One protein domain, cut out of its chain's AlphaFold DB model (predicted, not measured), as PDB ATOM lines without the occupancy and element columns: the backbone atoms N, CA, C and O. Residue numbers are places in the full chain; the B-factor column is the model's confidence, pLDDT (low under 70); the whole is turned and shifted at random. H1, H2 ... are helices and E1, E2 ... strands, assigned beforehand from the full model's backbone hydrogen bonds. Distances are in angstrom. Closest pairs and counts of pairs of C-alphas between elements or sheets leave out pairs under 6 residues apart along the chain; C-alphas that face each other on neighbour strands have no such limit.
ATOM      1  N   ILE A 166     152.988 114.729 133.449       98.75
ATOM      2  CA  ILE A 166     153.507 116.092 133.363       98.75
ATOM      3  C   ILE A 166     152.308 117.042 133.378       98.75
ATOM      4  O   ILE A 166     151.428 116.950 132.520       98.75
ATOM      5  N   LEU A 167     152.275 117.939 134.361       98.69
ATOM      6  CA  LEU A 167     151.253 118.963 134.542       98.69
ATOM      7  C   LEU A 167     151.841 120.331 134.200       98.69
ATOM      8  O   LEU A 167     152.733 120.829 134.879       98.69
ATOM      9  N   ILE A 168     151.344 120.935 133.127       98.56
ATOM     10  CA  ILE A 168     151.787 122.244 132.646       98.56
ATOM     11  C   ILE A 168     150.927 123.323 133.312       98.56
ATOM     12  O   ILE A 168     149.735 123.439 133.019       98.56
ATOM     13  N   GLY A 169     151.525 124.090 134.219       96.19
ATOM     14  CA  GLY A 169     150.921 125.246 134.877       96.19
ATOM     15  C   GLY A 169     151.491 126.562 134.354       96.19
ATOM     16  O   GLY A 169     152.401 126.588 133.528       96.19
ATOM     17  N   ALA A 170     150.941 127.685 134.810       92.50
ATOM     18  CA  ALA A 170     151.347 129.002 134.321       92.50
ATOM     19  C   ALA A 170     152.745 129.439 134.795       92.50
ATOM     20  O   ALA A 170     153.386 130.256 134.134       92.50
ATOM     21  N   GLU A 171     153.220 128.911 135.925       90.75
ATOM     22  CA  GLU A 171     154.519 129.268 136.522       90.75
ATOM     23  C   GLU A 171     155.516 128.109 136.558       90.75
ATOM     24  O   GLU A 171     156.732 128.337 136.585       90.75
ATOM     25  N   THR A 172     155.001 126.881 136.583       95.62
ATOM     26  CA  THR A 172     155.788 125.659 136.677       95.62
ATOM     27  C   THR A 172     155.240 124.589 135.743       95.62
ATOM     28  O   THR A 172     154.036 124.513 135.495       95.62
ATOM     29  N   ALA A 173     156.130 123.732 135.249       98.12
ATOM     30  CA  ALA A 173     155.756 122.407 134.775       98.12
ATOM     31  C   ALA A 173     156.141 121.386 135.848       98.12
ATOM     32  O   ALA A 173     157.318 121.270 136.193       98.12
ATOM     33  N   ASP A 174     155.162 120.650 136.362       98.69
ATOM     34  CA  ASP A 174     155.372 119.680 137.432       98.69
ATOM     35  C   ASP A 174     155.318 118.257 136.876       98.69
ATOM     36  O   ASP A 174     154.386 117.875 136.169       98.69
ATOM     37  N   ILE A 175     156.316 117.450 137.216       98.56
ATOM     38  CA  ILE A 175     156.347 116.017 136.938       98.56
ATOM     39  C   ILE A 175     155.903 115.315 138.214       98.56
ATOM     40  O   ILE A 175     156.520 115.479 139.270       98.56
ATOM     41  N   VAL A 176     154.818 114.554 138.121       98.50
ATOM     42  CA  VAL A 176     154.146 113.938 139.267       98.50
ATOM     43  C   VAL A 176     154.072 112.422 139.127       98.50
ATOM     44  O   VAL A 176     154.028 111.889 138.013       98.50
ATOM     45  N   ASP A 177     154.016 111.727 140.259       97.56
ATOM     46  CA  ASP A 177     153.718 110.295 140.304       97.56
ATOM     47  C   ASP A 177     152.213 110.004 140.100       97.56
ATOM     48  O   ASP A 177     151.379 110.903 139.917       97.56
ATOM     49  N   ASP A 178     151.847 108.720 140.117       95.94
ATOM     50  CA  ASP A 178     150.455 108.272 139.950       95.94
ATOM     51  C   ASP A 178     149.545 108.738 141.107       95.94
ATOM     52  O   ASP A 178     148.358 109.014 140.921       95.94
ATOM     53  N   GLY A 179     150.125 108.931 142.297       94.56
ATOM     54  CA  GLY A 179     149.460 109.500 143.470       94.56
ATOM     55  C   GLY A 179     149.270 111.019 143.408       94.56
ATOM     56  O   GLY A 179     148.548 111.571 144.237       94.56
ATOM     57  N   GLY A 180     149.876 111.693 142.425       94.88
ATOM     58  CA  GLY A 180     149.868 113.149 142.294       94.88
ATOM     59  C   GLY A 180     150.911 113.860 143.159       94.88
ATOM     60  O   GLY A 180     150.836 115.081 143.297       94.88
ATOM     61  N   ASN A 181     151.878 113.142 143.735       97.19
ATOM     62  CA  ASN A 181     152.996 113.773 144.429       97.19
ATOM     63  C   ASN A 181     153.962 114.367 143.402       97.19
ATOM     64  O   ASN A 181     154.341 113.703 142.438       97.19
ATOM     65  N   VAL A 182     154.386 115.609 143.634       98.12
ATOM     66  CA  VAL A 182     155.376 116.282 142.789       98.12
ATOM     67  C   VAL A 182     156.747 115.657 143.021       98.12
ATOM     68  O   VAL A 182     157.274 115.697 144.131       98.12
ATOM     69  N   LEU A 183     157.315 115.095 141.958       98.25
ATOM     70  CA  LEU A 183     158.662 114.531 141.938       98.25
ATOM     71  C   LEU A 183     159.692 115.569 141.484       98.25
ATOM     72  O   LEU A 183     160.799 115.616 142.012       98.25
ATOM     73  N   LEU A 184     159.309 116.418 140.526       98.38
ATOM     74  CA  LEU A 184     160.106 117.541 140.040       98.38
ATOM     75  C   LEU A 184     159.184 118.711 139.692       98.38
ATOM     76  O   LEU A 184     158.161 118.511 139.045       98.38
ATOM     77  N   SER A 185     159.564 119.924 140.088       98.25
ATOM     78  CA  SER A 185     158.885 121.159 139.689       98.25
ATOM     79  C   SER A 185     159.859 122.031 138.908       98.25
ATOM     80  O   SER A 185     160.931 122.368 139.409       98.25
ATOM     81  N   LEU A 186     159.504 122.366 137.670       97.44
ATOM     82  CA  LEU A 186     160.324 123.153 136.755       97.44
ATOM     83  C   LEU A 186     159.770 124.575 136.676       97.44
ATOM     84  O   LEU A 186     158.800 124.818 135.956       97.44
ATOM     85  N   ARG A 187     160.376 125.527 137.390       94.19
ATOM     86  CA  ARG A 187     159.935 126.929 137.390       94.19
ATOM     87  C   ARG A 187     160.545 127.705 136.229       94.19
ATOM     88  O   ARG A 187     161.756 127.870 136.162       94.19
ATOM     89  N   TYR A 188     159.709 128.272 135.360       91.88
ATOM     90  CA  TYR A 188     160.145 128.882 134.090       91.88
ATOM     91  C   TYR A 188     161.113 130.064 134.220       91.88
ATOM     92  O   TYR A 188     161.802 130.419 133.264       91.88
ATOM     93  N   SER A 189     161.151 130.708 135.386       87.00
ATOM     94  CA  SER A 189     162.067 131.811 135.674       87.00
ATOM     95  C   SER A 189     163.459 131.366 136.130       87.00
ATOM     96  O   SER A 189     164.339 132.212 136.262       87.00
ATOM     97  N   GLU A 190     163.645 130.084 136.440       89.50
ATOM     98  CA  GLU A 190     164.905 129.514 136.928       89.50
ATOM     99  C   GLU A 190     165.774 128.993 135.778       89.50
ATOM    100  O   GLU A 190     165.349 128.958 134.628       89.50
ATOM    101  N   ASN A 191     167.014 128.603 136.071       91.88
ATOM    102  CA  ASN A 191     167.992 128.202 135.063       91.88
ATOM    103  C   ASN A 191     167.465 127.076 134.146       91.88
ATOM    104  O   ASN A 191     167.224 125.953 134.587       91.88
ATOM    105  N   GLY A 192     167.339 127.369 132.847       91.94
ATOM    106  CA  GLY A 192     166.823 126.420 131.861       91.94
ATOM    107  C   GLY A 192     167.723 125.207 131.614       91.94
ATOM    108  O   GLY A 192     167.206 124.119 131.379       91.94
ATOM    109  N   ASP A 193     169.048 125.347 131.712       95.62
ATOM    110  CA  ASP A 193     169.962 124.208 131.535       95.62
ATOM    111  C   ASP A 193     169.865 123.230 132.713       95.62
ATOM    112  O   ASP A 193     169.868 122.014 132.522       95.62
ATOM    113  N   GLU A 194     169.719 123.756 133.931       95.75
ATOM    114  CA  GLU A 194     169.482 122.945 135.132       95.75
ATOM    115  C   GLU A 194     168.101 122.276 135.097       95.75
ATOM    116  O   GLU A 194     167.970 121.118 135.500       95.75
ATOM    117  N   ALA A 195     167.086 122.961 134.557       97.00
ATOM    118  CA  ALA A 195     165.761 122.390 134.334       97.00
ATOM    119  C   ALA A 195     165.807 121.213 133.344       97.00
ATOM    120  O   ALA A 195     165.230 120.162 133.622       97.00
ATOM    121  N   VAL A 196     166.528 121.352 132.223       98.31
ATOM    122  CA  VAL A 196     166.732 120.255 131.260       98.31
ATOM    123  C   VAL A 196     167.478 119.092 131.912       98.31
ATOM    124  O   VAL A 196     167.024 117.957 131.794       98.31
ATOM    125  N   ALA A 197     168.575 119.352 132.627       98.25
ATOM    126  CA  ALA A 197     169.335 118.304 133.308       98.25
ATOM    127  C   ALA A 197     168.466 117.533 134.319       98.25
ATOM    128  O   ALA A 197     168.419 116.306 134.284       98.25
ATOM    129  N   SER A 198     167.695 118.249 135.139       98.25
ATOM    130  CA  SER A 198     166.783 117.641 136.118       98.25
ATOM    131  C   SER A 198     165.665 116.835 135.446       98.25
ATOM    132  O   SER A 198     165.263 115.783 135.941       98.25
ATOM    133  N   ALA A 199     165.160 117.304 134.300       98.25
ATOM    134  CA  ALA A 199     164.164 116.578 133.522       98.25
ATOM    135  C   ALA A 199     164.735 115.291 132.903       98.25
ATOM    136  O   ALA A 199     164.034 114.285 132.872       98.25
ATOM    137  N   ILE A 200     165.995 115.292 132.456       98.38
ATOM    138  CA  ILE A 200     166.679 114.084 131.965       98.38
ATOM    139  C   ILE A 200     166.810 113.048 133.087       98.38
ATOM    140  O   ILE A 200     166.519 111.873 132.861       98.38
ATOM    141  N   ASP A 201     167.166 113.475 134.300       97.50
ATOM    142  CA  ASP A 201     167.329 112.568 135.444       97.50
ATOM    143  C   ASP A 201     166.036 111.812 135.797       97.50
ATOM    144  O   ASP A 201     166.095 110.663 136.238       97.50
ATOM    145  N   ILE A 202     164.868 112.434 135.588       97.38
ATOM    146  CA  ILE A 202     163.571 111.843 135.947       97.38
ATOM    147  C   ILE A 202     162.817 111.215 134.766       97.38
ATOM    148  O   ILE A 202     162.216 110.158 134.928       97.38
ATOM    149  N   LEU A 203     162.833 111.832 133.580       97.19
ATOM    150  CA  LEU A 203     162.126 111.342 132.385       97.19
ATOM    151  C   LEU A 203     162.971 110.363 131.557       97.19
ATOM    152  O   LEU A 203     162.443 109.709 130.656       97.19
ATOM    153  N   GLY A 204     164.269 110.267 131.848       96.75
ATOM    154  CA  GLY A 204     165.239 109.512 131.068       96.75
ATOM    155  C   GLY A 204     165.744 110.270 129.838       96.75
ATOM    156  O   GLY A 204     165.472 111.456 129.636       96.75
ATOM    157  N   GLU A 205     166.499 109.553 129.002       97.06
ATOM    158  CA  GLU A 205     167.158 110.107 127.816       97.06
ATOM    159  C   GLU A 205     166.163 110.773 126.844       97.06
ATOM    160  O   GLU A 205     165.136 110.172 126.497       97.06
ATOM    161  N   PRO A 206     166.460 111.992 126.358       97.94
ATOM    162  CA  PRO A 206     165.618 112.670 125.388       97.94
ATOM    163  C   PRO A 206     165.715 112.000 124.013       97.94
ATOM    164  O   PRO A 206     166.719 111.396 123.638       97.94
ATOM    165  N   GLN A 207     164.664 112.148 123.212       97.50
ATOM    166  CA  GLN A 207     164.618 111.604 121.855       97.50
ATOM    167  C   GLN A 207     165.324 112.487 120.833       97.50
ATOM    168  O   GLN A 207     165.833 111.991 119.828       97.50
ATOM    169  N   ALA A 208     165.304 113.799 121.056       97.56
ATOM    170  CA  ALA A 208     165.881 114.762 120.140       97.56
ATOM    171  C   ALA A 208     166.287 116.042 120.862       97.56
ATOM    172  O   ALA A 208     165.708 116.427 121.878       97.56
ATOM    173  N   THR A 209     167.247 116.737 120.263       97.88
ATOM    174  CA  THR A 209     167.551 118.133 120.554       97.88
ATOM    175  C   THR A 209     167.418 118.940 119.269       97.88
ATOM    176  O   THR A 209     167.584 118.412 118.165       97.88
ATOM    177  N   HIS A 210     167.073 120.215 119.390       96.44
ATOM    178  CA  HIS A 210     166.978 121.125 118.258       96.44
ATOM    179  C   HIS A 210     167.458 122.519 118.646       96.44
ATOM    180  O   HIS A 210     167.368 122.922 119.800       96.44
ATOM    181  N   HIS A 211     167.970 123.248 117.662       96.12
ATOM    182  CA  HIS A 211     168.466 124.605 117.832       96.12
ATOM    183  C   HIS A 211     167.698 125.548 116.913       96.12
ATOM    184  O   HIS A 211     167.446 125.216 115.750       96.12
ATOM    185  N   GLN A 212     167.353 126.726 117.421       93.06
ATOM    186  CA  GLN A 212     166.744 127.794 116.651       93.06
ATOM    187  C   GLN A 212     167.541 129.087 116.817       93.06
ATOM    188  O   GLN A 212     167.635 129.646 117.911       93.06
ATOM    189  N   ASP A 213     168.026 129.603 115.686       93.12
ATOM    190  CA  ASP A 213     168.714 130.887 115.635       93.12
ATOM    191  C   ASP A 213     167.814 132.015 116.157       93.12
ATOM    192  O   ASP A 213     166.641 132.153 115.786       93.12
ATOM    193  N   GLY A 214     168.402 132.882 116.978       86.81
ATOM    194  CA  GLY A 214     167.727 134.078 117.465       86.81
ATOM    195  C   GLY A 214     167.426 135.081 116.351       86.81
ATOM    196  O   GLY A 214     168.144 135.205 115.357       86.81
ATOM    197  N   SER A 215     166.380 135.879 116.553       83.81
ATOM    198  CA  SER A 215     165.995 136.965 115.651       83.81
ATOM    199  C   SER A 215     166.020 138.320 116.365       83.81
ATOM    200  O   SER A 215     166.417 138.446 117.520       83.81
ATOM    201  N   LYS A 216     165.579 139.384 115.684       77.62
ATOM    202  CA  LYS A 216     165.397 140.697 116.333       77.62
ATOM    203  C   LYS A 216     164.268 140.705 117.368       77.62
ATOM    204  O   LYS A 216     164.227 141.617 118.188       77.62
ATOM    205  N   HIS A 217     163.349 139.746 117.287       74.06
ATOM    206  CA  HIS A 217     162.141 139.697 118.110       74.06
ATOM    207  C   HIS A 217     162.157 138.557 119.129       74.06
ATOM    208  O   HIS A 217     161.466 138.652 120.137       74.06
ATOM    209  N   TYR A 218     162.976 137.531 118.898       81.44
ATOM    210  CA  TYR A 218     163.035 136.327 119.721       81.44
ATOM    211  C   TYR A 218     164.484 135.999 120.074       81.44
ATOM    212  O   TYR A 218     165.358 136.192 119.219       81.44
ATOM    213  N   PRO A 219     164.753 135.526 121.303       85.81
ATOM    214  CA  PRO A 219     166.068 135.009 121.645       85.81
ATOM    215  C   PRO A 219     166.406 133.793 120.777       85.81
ATOM    216  O   PRO A 219     165.546 133.210 120.120       85.81
ATOM    217  N   GLU A 220     167.683 133.439 120.769       92.31
ATOM    218  CA  GLU A 220     168.112 132.115 120.320       92.31
ATOM    219  C   GLU A 220     167.558 131.062 121.286       92.31
ATOM    220  O   GLU A 220     167.326 131.374 122.458       92.31
ATOM    221  N   MET A 221     167.274 129.856 120.803       94.00
ATOM    222  CA  MET A 221     166.625 128.822 121.608       94.00
ATOM    223  C   MET A 221     167.242 127.447 121.377       94.00
ATOM    224  O   MET A 221     167.528 127.072 120.240       94.00
ATOM    225  N   ASP A 222     167.360 126.680 122.459       97.31
ATOM    226  CA  ASP A 222     167.737 125.266 122.432       97.31
ATOM    227  C   ASP A 222     166.597 124.425 123.000       97.31
ATOM    228  O   ASP A 222     166.186 124.615 124.143       97.31
ATOM    229  N   GLY A 223     166.080 123.492 122.208       97.88
ATOM    230  CA  GLY A 223     165.014 122.587 122.607       97.88
ATOM    231  C   GLY A 223     165.505 121.169 122.865       97.88
ATOM    232  O   GLY A 223     166.324 120.636 122.117       97.88
ATOM    233  N   THR A 224     164.962 120.540 123.905       98.75
ATOM    234  CA  THR A 224     165.152 119.124 124.245       98.75
ATOM    235  C   THR A 224     163.785 118.449 124.298       98.75
ATOM    236  O   THR A 224     162.889 118.949 124.977       98.75
ATOM    237  N   SER A 225     163.613 117.345 123.568       98.44
ATOM    238  CA  SER A 225     162.312 116.708 123.339       98.44
ATOM    239  C   SER A 225     162.264 115.263 123.823       98.44
ATOM    240  O   SER A 225     163.159 114.464 123.542       98.44
ATOM    241  N   TRP A 226     161.145 114.907 124.452       98.56
ATOM    242  CA  TRP A 226     160.734 113.542 124.792       98.56
ATOM    243  C   TRP A 226     159.575 113.067 123.893       98.56
ATOM    244  O   TRP A 226     158.724 112.273 124.303       98.56
ATOM    245  N   GLY A 227     159.512 113.576 122.659       96.00
ATOM    246  CA  GLY A 227     158.545 113.208 121.622       96.00
ATOM    247  C   GLY A 227     157.288 114.078 121.633       96.00
ATOM    248  O   GLY A 227     157.011 114.767 120.659       96.00
ATOM    249  N   GLY A 228     156.530 114.044 122.732       97.19
ATOM    250  CA  GLY A 228     155.304 114.838 122.909       97.19
ATOM    251  C   GLY A 228     155.443 116.032 123.852       97.19
ATOM    252  O   GLY A 228     154.505 116.819 123.951       97.19
ATOM    253  N   PHE A 229     156.579 116.141 124.545       98.69
ATOM    254  CA  PHE A 229     156.905 117.182 125.517       98.69
ATOM    255  C   PHE A 229     158.306 117.717 125.242       98.69
ATOM    256  O   PHE A 229     159.253 116.932 125.153       98.69
ATOM    257  N   ASP A 230     158.422 119.037 125.176       98.56
ATOM    258  CA  ASP A 230     159.660 119.742 124.883       98.56
ATOM    259  C   ASP A 230     159.939 120.779 125.971       98.56
ATOM    260  O   ASP A 230     159.036 121.516 126.369       98.56
ATOM    261  N   ILE A 231     161.199 120.877 126.395       98.50
ATOM    262  CA  ILE A 231     161.733 122.015 127.153       98.50
ATOM    263  C   ILE A 231     162.571 122.851 126.187       98.50
ATOM    264  O   ILE A 231     163.492 122.329 125.563       98.50
ATOM    265  N   VAL A 232     162.263 124.141 126.068       97.56
ATOM    266  CA  VAL A 232     162.918 125.084 125.154       97.56
ATOM    267  C   VAL A 232     163.556 126.218 125.945       97.56
ATOM    268  O   VAL A 232     162.863 127.097 126.457       97.56
ATOM    269  N   VAL A 233     164.881 126.189 126.045       96.25
ATOM    270  CA  VAL A 233     165.703 127.147 126.791       96.25
ATOM    271  C   VAL A 233     165.921 128.411 125.965       96.25
ATOM    272  O   VAL A 233     166.375 128.347 124.825       96.25
ATOM    273  N   ASN A 234     165.635 129.573 126.555       91.06
ATOM    274  CA  ASN A 234     165.805 130.884 125.935       91.06
ATOM    275  C   ASN A 234     167.219 131.433 126.184       91.06
ATOM    276  O   ASN A 234     167.606 131.745 127.309       91.06
ATOM    277  N   ARG A 235     167.985 131.643 125.111       90.19
ATOM    278  CA  ARG A 235     169.331 132.230 125.125       90.19
ATOM    279  C   ARG A 235     169.258 133.736 124.880       90.19
ATOM    280  O   ARG A 235     169.429 134.241 123.766       90.19
ATOM    281  N   TYR A 236     168.971 134.491 125.937       82.75
ATOM    282  CA  TYR A 236     168.984 135.951 125.863       82.75
ATOM    283  C   TYR A 236     170.413 136.485 125.693       82.75
ATOM    284  O   TYR A 236     171.331 136.107 126.417       82.75
ATOM    285  N   ARG A 237     170.606 137.415 124.750       71.50
ATOM    286  CA  ARG A 237     171.890 138.112 124.593       71.50
ATOM    287  C   ARG A 237     172.144 139.013 125.807       71.50
ATOM    288  O   ARG A 237     171.254 139.742 126.237       71.50
ATOM    289  N   SER A 238     173.377 138.997 126.303       56.22
ATOM    290  CA  SER A 238     173.864 139.608 127.553       56.22
ATOM    291  C   SER A 238     173.735 141.139 127.697       56.22
ATOM    292  O   SER A 238     174.188 141.697 128.691       56.22
ATOM    293  N   GLU A 239     173.106 141.849 126.755       48.41
ATOM    294  CA  GLU A 239     172.887 143.306 126.828       48.41
ATOM    295  C   GLU A 239     171.684 143.716 127.705       48.41
ATOM    296  O   GLU A 239     171.396 144.907 127.840       48.41
ATOM    297  N   ARG A 240     170.976 142.764 128.329       49.56
ATOM    298  CA  ARG A 240     169.925 143.045 129.317       49.56
ATOM    299  C   ARG A 240     170.375 142.645 130.719       49.56
ATOM    300  O   ARG A 240     170.890 141.554 130.926       49.56
ATOM    301  N   THR A 241     170.202 143.579 131.650       39.84
ATOM    302  CA  THR A 241     170.594 143.517 133.059       39.84
ATOM    303  C   THR A 241     170.176 142.195 133.713       39.84
ATOM    304  O   THR A 241     168.991 141.889 133.729       39.84
ATOM    305  N   SER A 242     171.182 141.460 134.202       42.16
ATOM    306  CA  SER A 242     171.183 140.294 135.106       42.16
ATOM    307  C   SER A 242     170.002 139.314 135.055       42.16
ATOM    308  O   SER A 242     168.892 139.618 135.476       42.16
ATOM    309  N   THR A 243     170.330 138.062 134.741       45.75
ATOM    310  CA  THR A 243     169.560 136.836 135.020       45.75
ATOM    311  C   THR A 243     169.329 136.556 136.514       45.75
ATOM    312  O   THR A 243     168.755 135.528 136.854       45.75
ATOM    313  N   ASP A 244     169.782 137.437 137.411       43.78
ATOM    314  CA  ASP A 244     169.743 137.235 138.865       43.78
ATOM    315  C   ASP A 244     168.382 137.595 139.492       43.78
ATOM    316  O   ASP A 244     168.166 137.347 140.677       43.78
ATOM    317  N   GLU A 245     167.452 138.162 138.716       47.00
ATOM    318  CA  GLU A 245     166.081 138.424 139.154       47.00
ATOM    319  C   GLU A 245     165.092 137.758 138.189       47.00
ATOM    320  O   GLU A 245     165.075 138.039 136.988       47.00
ATOM    321  N   ALA A 246     164.277 136.846 138.721       53.38
ATOM    322  CA  ALA A 246     163.224 136.155 137.990       53.38
ATOM    323  C   ALA A 246     162.270 137.173 137.341       53.38
ATOM    324  O   ALA A 246     161.473 137.816 138.025       53.38
ATOM    325  N   SER A 247     162.335 137.318 136.015       59.53
ATOM    326  CA  SER A 247     161.398 138.153 135.265       59.53
ATOM    327  C   SER A 247     160.317 137.272 134.640       59.53
ATOM    328  O   SER A 247     160.631 136.488 133.743       59.53
ATOM    329  N   PRO A 248     159.038 137.419 135.026       56.25
ATOM    330  CA  PRO A 248     157.951 136.636 134.437       56.25
ATOM    331  C   PRO A 248     157.762 136.913 132.935       56.25
ATOM    332  O   PRO A 248     157.145 136.119 132.240       56.25
ATOM    333  N   TYR A 249     158.324 138.010 132.412       65.38
ATOM    334  CA  TYR A 249     158.293 138.365 130.988       65.38
ATOM    335  C   TYR A 249     159.483 137.844 130.183       65.38
ATOM    336  O   TYR A 249     159.497 137.962 128.958       65.38
ATOM    337  N   LEU A 250     160.506 137.330 130.863       77.88
ATOM    338  CA  LEU A 250     161.711 136.779 130.253       77.88
ATOM    339  C   LEU A 250     161.993 135.412 130.881       77.88
ATOM    340  O   LEU A 250     162.986 135.263 131.596       77.88
ATOM    341  N   PRO A 251     161.100 134.431 130.664       86.50
ATOM    342  CA  PRO A 251     161.300 133.092 131.187       86.50
ATOM    343  C   PRO A 251     162.603 132.522 130.622       86.50
ATOM    344  O   PRO A 251     162.880 132.623 129.423       86.50
ATOM    345  N   ALA A 252     163.415 131.917 131.476       90.00
ATOM    346  CA  ALA A 252     164.665 131.294 131.067       90.00
ATOM    347  C   ALA A 252     164.427 130.063 130.179       90.00
ATOM    348  O   ALA A 252     165.273 129.726 129.354       90.00
ATOM    349  N   PHE A 253     163.257 129.434 130.283       94.25
ATOM    350  CA  PHE A 253     162.799 128.404 129.358       94.25
ATOM    351  C   PHE A 253     161.271 128.381 129.260       94.25
ATOM    352  O   PHE A 253     160.558 128.936 130.093       94.25
ATOM    353  N   SER A 254     160.770 127.712 128.233       95.12
ATOM    354  CA  SER A 254     159.359 127.374 128.061       95.12
ATOM    355  C   SER A 254     159.208 125.870 127.878       95.12
ATOM    356  O   SER A 254     160.179 125.169 127.599       95.12
ATOM    357  N   VAL A 255     157.990 125.375 128.026       98.06
ATOM    358  CA  VAL A 255     157.607 124.009 127.704       98.06
ATOM    359  C   VAL A 255     156.533 123.995 126.635       98.06
ATOM    360  O   VAL A 255     155.709 124.911 126.530       98.06
ATOM    361  N   GLN A 256     156.538 122.939 125.833       97.50
ATOM    362  CA  GLN A 256     155.550 122.720 124.788       97.50
ATOM    363  C   GLN A 256     155.092 121.267 124.832       97.50
ATOM    364  O   GLN A 256     155.912 120.364 124.965       97.50
ATOM    365  N   ALA A 257     153.789 121.040 124.695       98.56
ATOM    366  CA  ALA A 257     153.226 119.722 124.457       98.56
ATOM    367  C   ALA A 257     152.589 119.676 123.069       98.56
ATOM    368  O   ALA A 257     151.770 120.534 122.737       98.56
ATOM    369  N   THR A 258     152.948 118.674 122.275       98.00
ATOM    370  CA  THR A 258     152.437 118.436 120.909       98.00
ATOM    371  C   THR A 258     151.708 117.097 120.785       98.00
ATOM    372  O   THR A 258     151.133 116.787 119.743       98.00
ATOM    373  N   ALA A 259     151.687 116.307 121.861       98.25
ATOM    374  CA  ALA A 259     150.917 115.079 121.989       98.25
ATOM    375  C   ALA A 259     150.408 114.915 123.430       98.25
ATOM    376  O   ALA A 259     150.880 115.577 124.351       98.25
ATOM    377  N   ALA A 260     149.441 114.016 123.628       98.31
ATOM    378  CA  ALA A 260     148.883 113.719 124.951       98.31
ATOM    379  C   ALA A 260     149.842 112.920 125.853       98.31
ATOM    380  O   ALA A 260     149.596 112.788 127.050       98.31
ATOM    381  N   THR A 261     150.912 112.357 125.290       98.56
ATOM    382  CA  THR A 261     151.917 111.578 126.017       98.56
ATOM    383  C   THR A 261     153.312 111.853 125.471       98.56
ATOM    384  O   THR A 261     153.477 112.123 124.279       98.56
ATOM    385  N   THR A 262     154.333 111.708 126.314       98.44
ATOM    386  CA  THR A 262     155.713 111.550 125.844       98.44
ATOM    387  C   THR A 262     155.847 110.233 125.077       98.44
ATOM    388  O   THR A 262     154.990 109.346 125.160       98.44
ATOM    389  N   ALA A 263     156.947 110.053 124.354       97.06
ATOM    390  CA  ALA A 263     157.237 108.778 123.707       97.06
ATOM    391  C   ALA A 263     157.525 107.643 124.707       97.06
ATOM    392  O   ALA A 263     157.352 106.475 124.368       97.06
ATOM    393  N   GLY A 264     157.922 107.985 125.938       96.00
ATOM    394  CA  GLY A 264     158.047 107.050 127.059       96.00
ATOM    395  C   GLY A 264     156.709 106.669 127.704       96.00
ATOM    396  O   GLY A 264     156.696 105.866 128.628       96.00
ATOM    397  N   GLY A 265     155.586 107.221 127.228       97.19
ATOM    398  CA  GLY A 265     154.244 106.894 127.718       97.19
ATOM    399  C   GLY A 265     153.773 107.712 128.924       97.19
ATOM    400  O   GLY A 265     152.719 107.407 129.475       97.19
ATOM    401  N   ILE A 266     154.502 108.758 129.320       98.31
ATOM    402  CA  ILE A 266     154.110 109.649 130.422       98.31
ATOM    403  C   ILE A 266     153.034 110.602 129.906       98.31
ATOM    404  O   ILE A 266     153.235 111.252 128.880       98.31
ATOM    405  N   ALA A 267     151.892 110.687 130.588       98.50
ATOM    406  CA  ALA A 267     150.790 111.535 130.139       98.50
ATOM    407  C   ALA A 267     151.088 113.025 130.361       98.50
ATOM    408  O   ALA A 267     151.746 113.399 131.327       98.50
ATOM    409  N   ILE A 268     150.588 113.877 129.469       98.81
ATOM    410  CA  ILE A 268     150.826 115.321 129.483       98.81
ATOM    411  C   ILE A 268     149.482 116.042 129.459       98.81
ATOM    412  O   ILE A 268     148.646 115.799 128.585       98.81
ATOM    413  N   ALA A 269     149.284 116.958 130.397       98.50
ATOM    414  CA  ALA A 269     148.122 117.831 130.440       98.50
ATOM    415  C   ALA A 269     148.507 119.181 131.042       98.50
ATOM    416  O   ALA A 269     149.544 119.315 131.686       98.50
ATOM    417  N   SER A 270     147.666 120.190 130.855       98.06
ATOM    418  CA  SER A 270     147.715 121.369 131.712       98.06
ATOM    419  C   SER A 270     147.124 121.066 133.093       98.06
ATOM    420  O   SER A 270     146.456 120.045 133.281       98.06
ATOM    421  N   VAL A 271     147.372 121.938 134.071       97.19
ATOM    422  CA  VAL A 271     146.901 121.755 135.457       97.19
ATOM    423  C   VAL A 271     145.376 121.642 135.594       97.19
ATOM    424  O   VAL A 271     144.904 121.046 136.560       97.19
ATOM    425  N   ASP A 272     144.600 122.149 134.630       94.88
ATOM    426  CA  ASP A 272     143.137 121.995 134.595       94.88
ATOM    427  C   ASP A 272     142.675 120.615 134.065       94.88
ATOM    428  O   ASP A 272     141.480 120.315 134.045       94.88
ATOM    429  N   GLY A 273     143.621 119.757 133.660       96.75
ATOM    430  CA  GLY A 273     143.392 118.429 133.088       96.75
ATOM    431  C   GLY A 273     143.272 118.399 131.562       96.75
ATOM    432  O   GLY A 273     143.205 117.317 130.976       96.75
ATOM    433  N   THR A 274     143.274 119.550 130.891       98.19
ATOM    434  CA  THR A 274     143.197 119.645 129.430       98.19
ATOM    435  C   THR A 274     144.504 119.190 128.791       98.19
ATOM    436  O   THR A 274     145.564 119.744 129.075       98.19
ATOM    437  N   GLY A 275     144.433 118.206 127.895       97.88
ATOM    438  CA  GLY A 275     145.570 117.716 127.110       97.88
ATOM    439  C   GLY A 275     145.445 118.017 125.615       97.88
ATOM    440  O   GLY A 275     144.389 118.421 125.118       97.88
ATOM    441  N   VAL A 276     146.526 117.769 124.875       98.38
ATOM    442  CA  VAL A 276     146.499 117.774 123.405       98.38
ATOM    443  C   VAL A 276     145.506 116.713 122.909       98.38
ATOM    444  O   VAL A 276     145.462 115.596 123.421       98.38
ATOM    445  N   GLY A 277     144.691 117.067 121.919       98.19
ATOM    446  CA  GLY A 277     143.588 116.257 121.399       98.19
ATOM    447  C   GLY A 277     142.221 116.581 122.012       98.19
ATOM    448  O   GLY A 277     141.205 116.144 121.471       98.19
ATOM    449  N   ALA A 278     142.157 117.375 123.090       98.31
ATOM    450  CA  ALA A 278     140.889 117.867 123.629       98.31
ATOM    451  C   ALA A 278     140.153 118.750 122.606       98.31
ATOM    452  O   ALA A 278     140.777 119.508 121.863       98.31
ATOM    453  N   ALA A 279     138.821 118.676 122.560       98.00
ATOM    454  CA  ALA A 279     138.032 119.471 121.621       98.00
ATOM    455  C   ALA A 279     138.091 120.961 121.994       98.00
ATOM    456  O   ALA A 279     137.677 121.341 123.090       98.00
ATOM    457  N   PHE A 280     138.561 121.809 121.076       96.69
ATOM    458  CA  PHE A 280     138.781 123.234 121.344       96.69
ATOM    459  C   PHE A 280     137.491 123.939 121.779       96.69
ATOM    460  O   PHE A 280     137.475 124.694 122.750       96.69
ATOM    461  N   ASP A 281     136.388 123.655 121.088       95.81
ATOM    462  CA  ASP A 281     135.096 124.298 121.347       95.81
ATOM    463  C   ASP A 281     134.524 123.897 122.717       95.81
ATOM    464  O   ASP A 281     133.814 124.677 123.341       95.81
ATOM    465  N   ALA A 282     134.855 122.700 123.215       97.00
ATOM    466  CA  ALA A 282     134.456 122.263 124.551       97.00
ATOM    467  C   ALA A 282     135.288 122.948 125.644       97.00
ATOM    468  O   ALA A 282     134.735 123.353 126.661       97.00
ATOM    469  N   VAL A 283     136.597 123.109 125.423       96.00
ATOM    470  CA  VAL A 283     137.515 123.769 126.370       96.00
ATOM    471  C   VAL A 283     137.254 125.279 126.453       96.00
ATOM    472  O   VAL A 283     137.306 125.868 127.529       96.00
ATOM    473  N   SER A 284     136.950 125.913 125.321       94.00
ATOM    474  CA  SER A 284     136.656 127.352 125.243       94.00
ATOM    475  C   SER A 284     135.225 127.715 125.654       94.00
ATOM    476  O   SER A 284     134.929 128.892 125.875       94.00
ATOM    477  N   ALA A 285     134.328 126.734 125.792       94.38
ATOM    478  CA  ALA A 285     132.950 126.982 126.186       94.38
ATOM    479  C   ALA A 285     132.875 127.634 127.575       94.38
ATOM    480  O   ALA A 285     133.305 127.069 128.575       94.38
ATOM    481  N   GLY A 286     132.278 128.826 127.640       85.25
ATOM    482  CA  GLY A 286     132.078 129.554 128.895       85.25
ATOM    483  C   GLY A 286     133.314 130.283 129.425       85.25
ATOM    484  O   GLY A 286     133.227 130.876 130.497       85.25
ATOM    485  N   GLN A 287     134.430 130.275 128.690       87.69
ATOM    486  CA  GLN A 287     135.577 131.129 128.991       87.69
ATOM    487  C   GLN A 287     135.259 132.597 128.687       87.69
ATOM    488  O   GLN A 287     134.492 132.910 127.770       87.69
ATOM    489  N   ASP A 288     135.883 133.501 129.438       84.19
ATOM    490  CA  ASP A 288     135.783 134.936 129.184       84.19
ATOM    491  C   ASP A 288     136.367 135.297 127.810       84.19
ATOM    492  O   ASP A 288     137.330 134.692 127.333       84.19
ATOM    493  N   ALA A 289     135.818 136.336 127.176       79.81
ATOM    494  CA  ALA A 289     136.231 136.757 125.835       79.81
ATOM    495  C   ALA A 289     137.708 137.188 125.747       79.81
ATOM    496  O   ALA A 289     138.288 137.168 124.669       79.81
ATOM    497  N   ASN A 290     138.329 137.571 126.866       78.12
ATOM    498  CA  ASN A 290     139.755 137.896 126.938       78.12
ATOM    499  C   ASN A 290     140.653 136.658 127.130       78.12
ATOM    500  O   ASN A 290     141.872 136.794 127.090       78.12
ATOM    501  N   ARG A 291     140.079 135.463 127.329       87.25
ATOM    502  CA  ARG A 291     140.796 134.184 127.480       87.25
ATOM    503  C   ARG A 291     140.747 133.314 126.233       87.25
ATOM    504  O   ARG A 291     141.394 132.272 126.212       87.25
ATOM    505  N   VAL A 292     140.003 133.726 125.211       89.62
ATOM    506  CA  VAL A 292     139.879 133.023 123.935       89.62
ATOM    507  C   VAL A 292     140.270 133.981 122.823       89.62
ATOM    508  O   VAL A 292     139.770 135.100 122.753       89.62
ATOM    509  N   HIS A 293     141.148 133.536 121.935       88.56
ATOM    510  CA  HIS A 293     141.518 134.274 120.741       88.56
ATOM    511  C   HIS A 293     141.213 133.438 119.501       88.56
ATOM    512  O   HIS A 293     141.538 132.253 119.425       88.56
ATOM    513  N   LEU A 294     140.547 134.073 118.542       88.44
ATOM    514  CA  LEU A 294     140.193 133.499 117.254       88.44
ATOM    515  C   LEU A 294     140.754 134.427 116.179       88.44
ATOM    516  O   LEU A 294     140.356 135.590 116.098       88.44
ATOM    517  N   ASP A 295     141.675 133.910 115.374       85.25
ATOM    518  CA  ASP A 295     142.171 134.579 114.180       85.25
ATOM    519  C   ASP A 295     141.615 133.864 112.946       85.25
ATOM    520  O   ASP A 295     142.152 132.859 112.476       85.25
ATOM    521  N   ASP A 296     140.515 134.393 112.410       79.19
ATOM    522  CA  ASP A 296     139.860 133.842 111.221       79.19
ATOM    523  C   ASP A 296     140.718 133.980 109.951       79.19
ATOM    524  O   ASP A 296     140.531 133.223 108.997       79.19
ATOM    525  N   ALA A 297     141.656 134.936 109.912       81.75
ATOM    526  CA  ALA A 297     142.487 135.181 108.736       81.75
ATOM    527  C   ALA A 297     143.571 134.108 108.582       81.75
ATOM    528  O   ALA A 297     143.850 133.672 107.463       81.75
ATOM    529  N   PHE A 298     144.144 133.657 109.700       77.88
ATOM    530  CA  PHE A 298     145.145 132.585 109.729       77.88
ATOM    531  C   PHE A 298     144.569 131.229 110.163       77.88
ATOM    532  O   PHE A 298     145.262 130.214 110.110       77.88
ATOM    533  N   GLY A 299     143.289 131.187 110.547       82.31
ATOM    534  CA  GLY A 299     142.606 129.988 111.028       82.31
ATOM    535  C   GLY A 299     143.167 129.454 112.347       82.31
ATOM    536  O   GLY A 299     143.003 128.270 112.632       82.31
ATOM    537  N   GLN A 300     143.847 130.298 113.124       85.44
ATOM    538  CA  GLN A 300     144.419 129.931 114.414       85.44
ATOM    539  C   GLN A 300     143.426 130.225 115.531       85.44
ATOM    540  O   GLN A 300     142.746 131.253 115.540       85.44
ATOM    541  N   ARG A 301     143.337 129.304 116.491       92.50
ATOM    542  CA  ARG A 301     142.470 129.452 117.661       92.50
ATOM    543  C   ARG A 301     143.269 129.122 118.905       92.50
ATOM    544  O   ARG A 301     143.957 128.104 118.935       92.50
ATOM    545  N   SER A 302     143.172 129.956 119.929       93.69
ATOM    546  CA  SER A 302     143.881 129.751 121.187       93.69
ATOM    547  C   SER A 302     143.008 130.075 122.396       93.69
ATOM    548  O   SER A 302     142.076 130.876 122.328       93.69
ATOM    549  N   VAL A 303     143.278 129.398 123.509       93.69
ATOM    550  CA  VAL A 303     142.556 129.552 124.775       93.69
ATOM    551  C   VAL A 303     143.529 129.470 125.947       93.69
ATOM    552  O   VAL A 303     144.440 128.643 125.952       93.69
ATOM    553  N   ALA A 304     143.349 130.336 126.942       93.38
ATOM    554  CA  ALA A 304     144.134 130.321 128.168       93.38
ATOM    555  C   ALA A 304     143.590 129.282 129.163       93.38
ATOM    556  O   ALA A 304     142.551 129.509 129.794       93.38
ATOM    557  N   LEU A 305     144.320 128.175 129.311       94.31
ATOM    558  CA  LEU A 305     143.985 127.032 130.175       94.31
ATOM    559  C   LEU A 305     144.276 127.346 131.648       94.31
ATOM    560  O   LEU A 305     143.455 127.113 132.527       94.31
ATOM    561  N   ASP A 306     145.411 127.994 131.898       92.75
ATOM    562  CA  ASP A 306     145.824 128.462 133.219       92.75
ATOM    563  C   ASP A 306     146.503 129.833 133.100       92.75
ATOM    564  O   ASP A 306     147.100 130.151 132.067       92.75
ATOM    565  N   LEU A 307     146.384 130.668 134.131       87.69
ATOM    566  CA  LEU A 307     146.890 132.042 134.150       87.69
ATOM    567  C   LEU A 307     147.824 132.249 135.333       87.69
ATOM    568  O   LEU A 307     147.588 131.730 136.421       87.69
ATOM    569  N   THR A 308     148.866 133.056 135.135       78.00
ATOM    570  CA  THR A 308     149.812 133.342 136.215       78.00
ATOM    571  C   THR A 308     149.138 134.063 137.387       78.00
ATOM    572  O   THR A 308     148.323 134.970 137.205       78.00
ATOM    573  N   THR A 309     149.498 133.667 138.609       68.25
ATOM    574  CA  THR A 309     149.019 134.318 139.839       68.25
ATOM    575  C   THR A 309     150.015 135.347 140.364       68.25
ATOM    576  O   THR A 309     149.610 136.327 140.989       68.25
ATOM    577  N   SER A 310     151.307 135.174 140.060       61.84
ATOM    578  CA  SER A 310     152.374 136.133 140.375       61.84
ATOM    579  C   SER A 310     152.237 137.452 139.622       61.84
ATOM    580  O   SER A 310     152.709 138.488 140.094       61.84
ATOM    581  N   PHE A 311     151.537 137.446 138.488       59.25
ATOM    582  CA  PHE A 311     151.129 138.657 137.801       59.25
ATOM    583  C   PHE A 311     149.632 138.580 137.464       59.25
ATOM    584  O   PHE A 311     149.270 138.231 136.345       59.25
ATOM    585  N   PRO A 312     148.733 138.950 138.399       49.62
ATOM    586  CA  PRO A 312     147.282 138.900 138.171       49.62
ATOM    587  C   PRO A 312     146.814 139.916 137.112       49.62
ATOM    588  O   PRO A 312     145.620 140.062 136.853       49.62
ATOM    589  N   GLY A 313     147.756 140.654 136.522       46.97
ATOM    590  CA  GLY A 313     147.539 141.576 135.437       46.97
ATOM    591  C   GLY A 313     147.644 140.871 134.094       46.97
ATOM    592  O   GLY A 313     148.654 140.320 133.689       46.97
ATOM    593  N   ILE A 314     146.605 141.026 133.315       49.62
ATOM    594  CA  ILE A 314     146.749 141.609 131.992       49.62
ATOM    595  C   ILE A 314     148.067 142.389 131.803       49.62
ATOM    596  O   ILE A 314     148.354 143.338 132.540       49.62
ATOM    597  N   VAL A 315     148.842 142.049 130.774       51.09
ATOM    598  CA  VAL A 315     149.924 142.933 130.320       51.09
ATOM    599  C   VAL A 315     149.277 144.173 129.718       51.09
ATOM    600  O   VAL A 315     148.745 144.115 128.612       51.09
ATOM    601  N   VAL A 316     149.290 145.288 130.447       41.81
ATOM    602  CA  VAL A 316     148.784 146.574 129.952       41.81
ATOM    603  C   VAL A 316     149.816 147.167 128.982       41.81
ATOM    604  O   VAL A 316     150.558 148.085 129.323       41.81
ATOM    605  N   ASP A 317     149.886 146.628 127.767       46.19
ATOM    606  CA  ASP A 317     150.328 147.402 126.596       46.19
ATOM    607  C   ASP A 317     149.154 148.334 126.201       46.19
ATOM    608  O   ASP A 317     148.029 148.057 126.624       46.19
ATOM    609  N   PRO A 318     149.331 149.476 125.503       44.38
ATOM    610  CA  PRO A 318     148.413 150.616 125.573       44.38
ATOM    611  C   PRO A 318     146.989 150.265 125.098       44.38
ATOM    612  O   PRO A 318     146.646 150.444 123.932       44.38
ATOM    613  N   GLY A 319     146.150 149.813 126.036       48.38
ATOM    614  CA  GLY A 319     144.721 149.561 125.872       48.38
ATOM    615  C   GLY A 319     144.272 148.124 125.571       48.38
ATOM    616  O   GLY A 319     143.087 147.974 125.290       48.38
ATOM    617  N   ILE A 320     145.129 147.089 125.612       51.56
ATOM    618  CA  ILE A 320     144.686 145.696 125.369       51.56
ATOM    619  C   ILE A 320     144.984 144.808 126.570       51.56
ATOM    620  O   ILE A 320     146.115 144.725 127.040       51.56
ATOM    621  N   GLU A 321     143.940 144.128 127.038       55.31
ATOM    622  CA  GLU A 321     144.008 143.216 128.161       55.31
ATOM    623  C   GLU A 321     144.500 141.819 127.730       55.31
ATOM    624  O   GLU A 321     143.765 141.121 127.037       55.31
ATOM    625  N   MET A 322     145.734 141.406 128.082       65.06
ATOM    626  CA  MET A 322     146.334 140.155 127.570       65.06
ATOM    627  C   MET A 322     146.689 139.136 128.667       65.06
ATOM    628  O   MET A 322     147.531 139.450 129.514       65.06
ATOM    629  N   PRO A 323     146.133 137.908 128.633       71.75
ATOM    630  CA  PRO A 323     146.519 136.847 129.557       71.75
ATOM    631  C   PRO A 323     147.902 136.257 129.238       71.75
ATOM    632  O   PRO A 323     148.251 136.053 128.070       71.75
ATOM    633  N   TYR A 324     148.651 135.936 130.297       78.88
ATOM    634  CA  TYR A 324     149.931 135.224 130.267       78.88
ATOM    635  C   TYR A 324     149.830 133.952 131.116       78.88
ATOM    636  O   TYR A 324     149.368 134.003 132.259       78.88
ATOM    637  N   GLY A 325     150.242 132.813 130.565       89.75
ATOM    638  CA  GLY A 325     150.170 131.534 131.265       89.75
ATOM    639  C   GLY A 325     150.247 130.347 130.315       89.75
ATOM    640  O   GLY A 325     151.081 130.330 129.407       89.75
ATOM    641  N   VAL A 326     149.379 129.364 130.534       94.56
ATOM    642  CA  VAL A 326     149.277 128.156 129.714       94.56
ATOM    643  C   VAL A 326     148.283 128.394 128.593       94.56
ATOM    644  O   VAL A 326     147.105 128.658 128.838       94.56
ATOM    645  N   ILE A 327     148.747 128.268 127.354       94.62
ATOM    646  CA  ILE A 327     147.930 128.507 126.167       94.62
ATOM    647  C   ILE A 327     147.761 127.207 125.388       94.62
ATOM    648  O   ILE A 327     148.740 126.629 124.915       94.62
ATOM    649  N   GLY A 328     146.512 126.771 125.232       96.19
ATOM    650  CA  GLY A 328     146.122 125.714 124.304       96.19
ATOM    651  C   GLY A 328     145.838 126.298 122.922       96.19
ATOM    652  O   GLY A 328     145.153 127.313 122.811       96.19
ATOM    653  N   GLN A 329     146.351 125.665 121.873       95.06
ATOM    654  CA  GLN A 329     146.241 126.092 120.478       95.06
ATOM    655  C   GLN A 329     145.552 125.024 119.639       95.06
ATOM    656  O   GLN A 329     145.764 123.837 119.860       95.06
ATOM    657  N   SER A 330     144.787 125.447 118.640       95.12
ATOM    658  CA  SER A 330     144.263 124.611 117.564       95.12
ATOM    659  C   SER A 330     144.750 125.173 116.235       95.12
ATOM    660  O   SER A 330     144.402 126.299 115.873       95.12
ATOM    661  N   ASP A 331     145.494 124.356 115.492       91.31
ATOM    662  CA  ASP A 331     145.938 124.689 114.138       91.31
ATOM    663  C   ASP A 331     144.769 124.832 113.154       91.31
ATOM    664  O   ASP A 331     143.649 124.353 113.389       91.31
ATOM    665  N   GLN A 332     145.058 125.455 112.010       89.31
ATOM    666  CA  GLN A 332     144.100 125.665 110.934       89.31
ATOM    667  C   GLN A 332     143.448 124.351 110.487       89.31
ATOM    668  O   GLN A 332     144.110 123.404 110.066       89.31
ATOM    669  N   GLY A 333     142.115 124.318 110.545       87.00
ATOM    670  CA  GLY A 333     141.311 123.160 110.146       87.00
ATOM    671  C   GLY A 333     141.218 122.047 111.196       87.00
ATOM    672  O   GLY A 333     140.470 121.094 110.979       87.00
ATOM    673  N   SER A 334     141.910 122.163 112.334       92.56
ATOM    674  CA  SER A 334     141.715 121.265 113.474       92.56
ATOM    675  C   SER A 334     140.488 121.682 114.283       92.56
ATOM    676  O   SER A 334     140.241 122.871 114.471       92.56
ATOM    677  N   SER A 335     139.733 120.711 114.802       95.12
ATOM    678  CA  SER A 335     138.705 120.931 115.833       95.12
ATOM    679  C   SER A 335     139.237 120.731 117.260       95.12
ATOM    680  O   SER A 335     138.543 121.047 118.229       95.12
ATOM    681  N   ALA A 336     140.458 120.217 117.397       97.56
ATOM    682  CA  ALA A 336     141.089 119.863 118.660       97.56
ATOM    683  C   ALA A 336     142.280 120.772 118.979       97.56
ATOM    684  O   ALA A 336     142.903 121.334 118.076       97.56
ATOM    685  N   ILE A 337     142.623 120.857 120.263       97.69
ATOM    686  CA  ILE A 337     143.888 121.418 120.722       97.69
ATOM    687  C   ILE A 337     145.017 120.561 120.147       97.69
ATOM    688  O   ILE A 337     145.093 119.369 120.426       97.69
ATOM    689  N   THR A 338     145.880 121.156 119.334       97.44
ATOM    690  CA  THR A 338     147.045 120.509 118.719       97.44
ATOM    691  C   THR A 338     148.330 120.780 119.491       97.44
ATOM    692  O   THR A 338     149.287 120.019 119.368       97.44
ATOM    693  N   LYS A 339     148.352 121.833 120.317       97.19
ATOM    694  CA  LYS A 339     149.541 122.234 121.067       97.19
ATOM    695  C   LYS A 339     149.188 122.934 122.375       97.19
ATOM    696  O   LYS A 339     148.221 123.687 122.431       97.19
ATOM    697  N   ILE A 340     149.984 122.713 123.415       98.06
ATOM    698  CA  ILE A 340     149.941 123.467 124.674       98.06
ATOM    699  C   ILE A 340     151.313 124.099 124.891       98.06
ATOM    700  O   ILE A 340     152.323 123.425 124.711       98.06
ATOM    701  N   VAL A 341     151.368 125.381 125.253       96.38
ATOM    702  CA  VAL A 341     152.624 126.111 125.489       96.38
ATOM    703  C   VAL A 341     152.549 126.879 126.795       96.38
ATOM    704  O   VAL A 341     151.540 127.534 127.063       96.38
ATOM    705  N   ALA A 342     153.630 126.847 127.571       94.69
ATOM    706  CA  ALA A 342     153.778 127.678 128.754       94.69
ATOM    707  C   ALA A 342     155.251 128.035 129.024       94.69
ATOM    708  O   ALA A 342     156.128 127.225 128.752       94.69
ATOM    709  N   PRO A 343     155.547 129.218 129.567       90.75
ATOM    710  CA  PRO A 343     154.627 130.331 129.700       90.75
ATOM    711  C   PRO A 343     154.535 131.094 128.362       90.75
ATOM    712  O   PRO A 343     155.526 131.276 127.653       90.75
ATOM    713  N   SER A 344     153.333 131.522 127.976       87.69
ATOM    714  CA  SER A 344     153.079 132.242 126.717       87.69
ATOM    715  C   SER A 344     151.971 133.282 126.908       87.69
ATOM    716  O   SER A 344     151.061 133.089 127.715       87.69
ATOM    717  N   PHE A 345     152.045 134.400 126.176       80.19
ATOM    718  CA  PHE A 345     150.904 135.311 126.040       80.19
ATOM    719  C   PHE A 345     150.052 134.901 124.842       80.19
ATOM    720  O   PHE A 345     150.575 134.479 123.812       80.19
ATOM    721  N   LEU A 346     148.740 135.108 124.951       76.38
ATOM    722  CA  LEU A 346     147.758 134.690 123.943       76.38
ATOM    723  C   LEU A 346     148.027 135.251 122.525       76.38
ATOM    724  O   LEU A 346     147.674 134.604 121.549       76.38
TER     725      LEU A 346
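Overview. This is residues 166 to 346 of the 350 residues of an uncharacterized protein of Cryobacterium flavum (UniProt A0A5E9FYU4). Two sheets stand partly face to face as a sandwich: a large, strongly twisted sheet of eight strands, and a small sheet of four strands over one of its faces. Helix H1 packs on both sheets, over E6 of the large one and E3 of the small one, while the short helix H2 packs on the large sheet near its other edge, over E10. The printed part has 181 residues, with twelve named strands and two named helices in the order E1 E2 E3 H1 E4 E5 E6 E7 E8 H2 E9 E10 E11 E12. The large sheet runs E4 E5 E6 E7 E12 E11 E10 E9, antiparallel throughout, and the small one runs E3 E2 E1 E8, mixed. The class is mixed, helices and strands, with under half of the residues in named elements; the whole is compact, with a radius of gyration of the C-alphas of 16.1 A and spans of 41 by 39 by 30 A.

Along the chain. E1, residues 166 to 168, begins at C-alpha 166 at (153.507, 116.092, 133.363). E2, residues 172 to 176, and E3, residues 182 to 187, follow. H1, residues 192 to 203, is 15.8 A long and begins at C-alpha 192 at (166.823, 126.420, 131.861). E4 is residues 208 to 212, E5 is residues 220 to 225, 16.7 A, and E6 is residues 229 to 235, 19.5 A. E7 is residues 253 to 257, E8 residues 267 to 270, H2 residues 280 to 284 and E9 residues 292 to 295. E10, residues 300 to 307, is the longest strand by residues, 20.0 A from first to last C-alpha. E11, residues 324 to 330, is 17.5 A, and E12, residues 339 to 345, ends at C-alpha 345 at (150.904, 135.311, 126.040).

Arrangement. In the large sheet, E4 to E7 form a meander, each strand the antiparallel neighbour of the one before, and so do E9 to E12. Within hydrogen-bond range are N 210 and O 223 in the hairpin E4 and E5, 2.9 A, N 224 and O 231 in E5 and E6, 2.8 A, and N 232 and O 254 in E6 and E7, 2.8 A. E7 of the one meander and E12 of the other are antiparallel neighbours, with N 255 and O 342 within hydrogen-bond range at 2.7 A. Beyond them, N 329 and O 339 of E12 and E11 are 2.8 A apart, N 303 and O 328 of E10 and E11 2.9 A, and N 293 and O 302 of E9 and E10 2.8 A. In the small sheet, E1, E2 and E3 form a third meander, with N 174 and O 167 at 2.9 A and N 175 and O 184 at 2.8 A; E8 is parallel to E1, with N 166 and O 267 at 2.8 A. The facing parts of the sheets are 9.4 A centre to centre, and their strands stand at 44 degrees. The closest C-alphas of E1 and E12 are those of Ile 168 and Ala 342, 7.0 A. H1 is on the large sheet, making two layers, a helix on one face of a sheet, at a height over the sheet of 9.9 A. It runs along the strands, at 11 degrees to E6 on the local plane; its closest C-alphas to E6 are Gly 192 and Val 233, 5.2 A. H1 is also on the small sheet, over E3, at a height of 9.3 A. H2 lies on the same face of the large sheet as H1, over E10, at a height of 8.5 A. H1 and H2 are apart. In both helices every O i to N i+4 pair is within hydrogen-bond range.

Size, cuts and confidence. The two farthest C-alphas, those of Glu 205 and Gly 319, are 45.4 A apart. The printed part has no cut. The links E6 to E7, 17 residues, and E10 to E11, 16 residues, are long. Mean pLDDT of the printed part is 87.2; the residues under 70 are 238 to 249 and 309 to 322, within those long links.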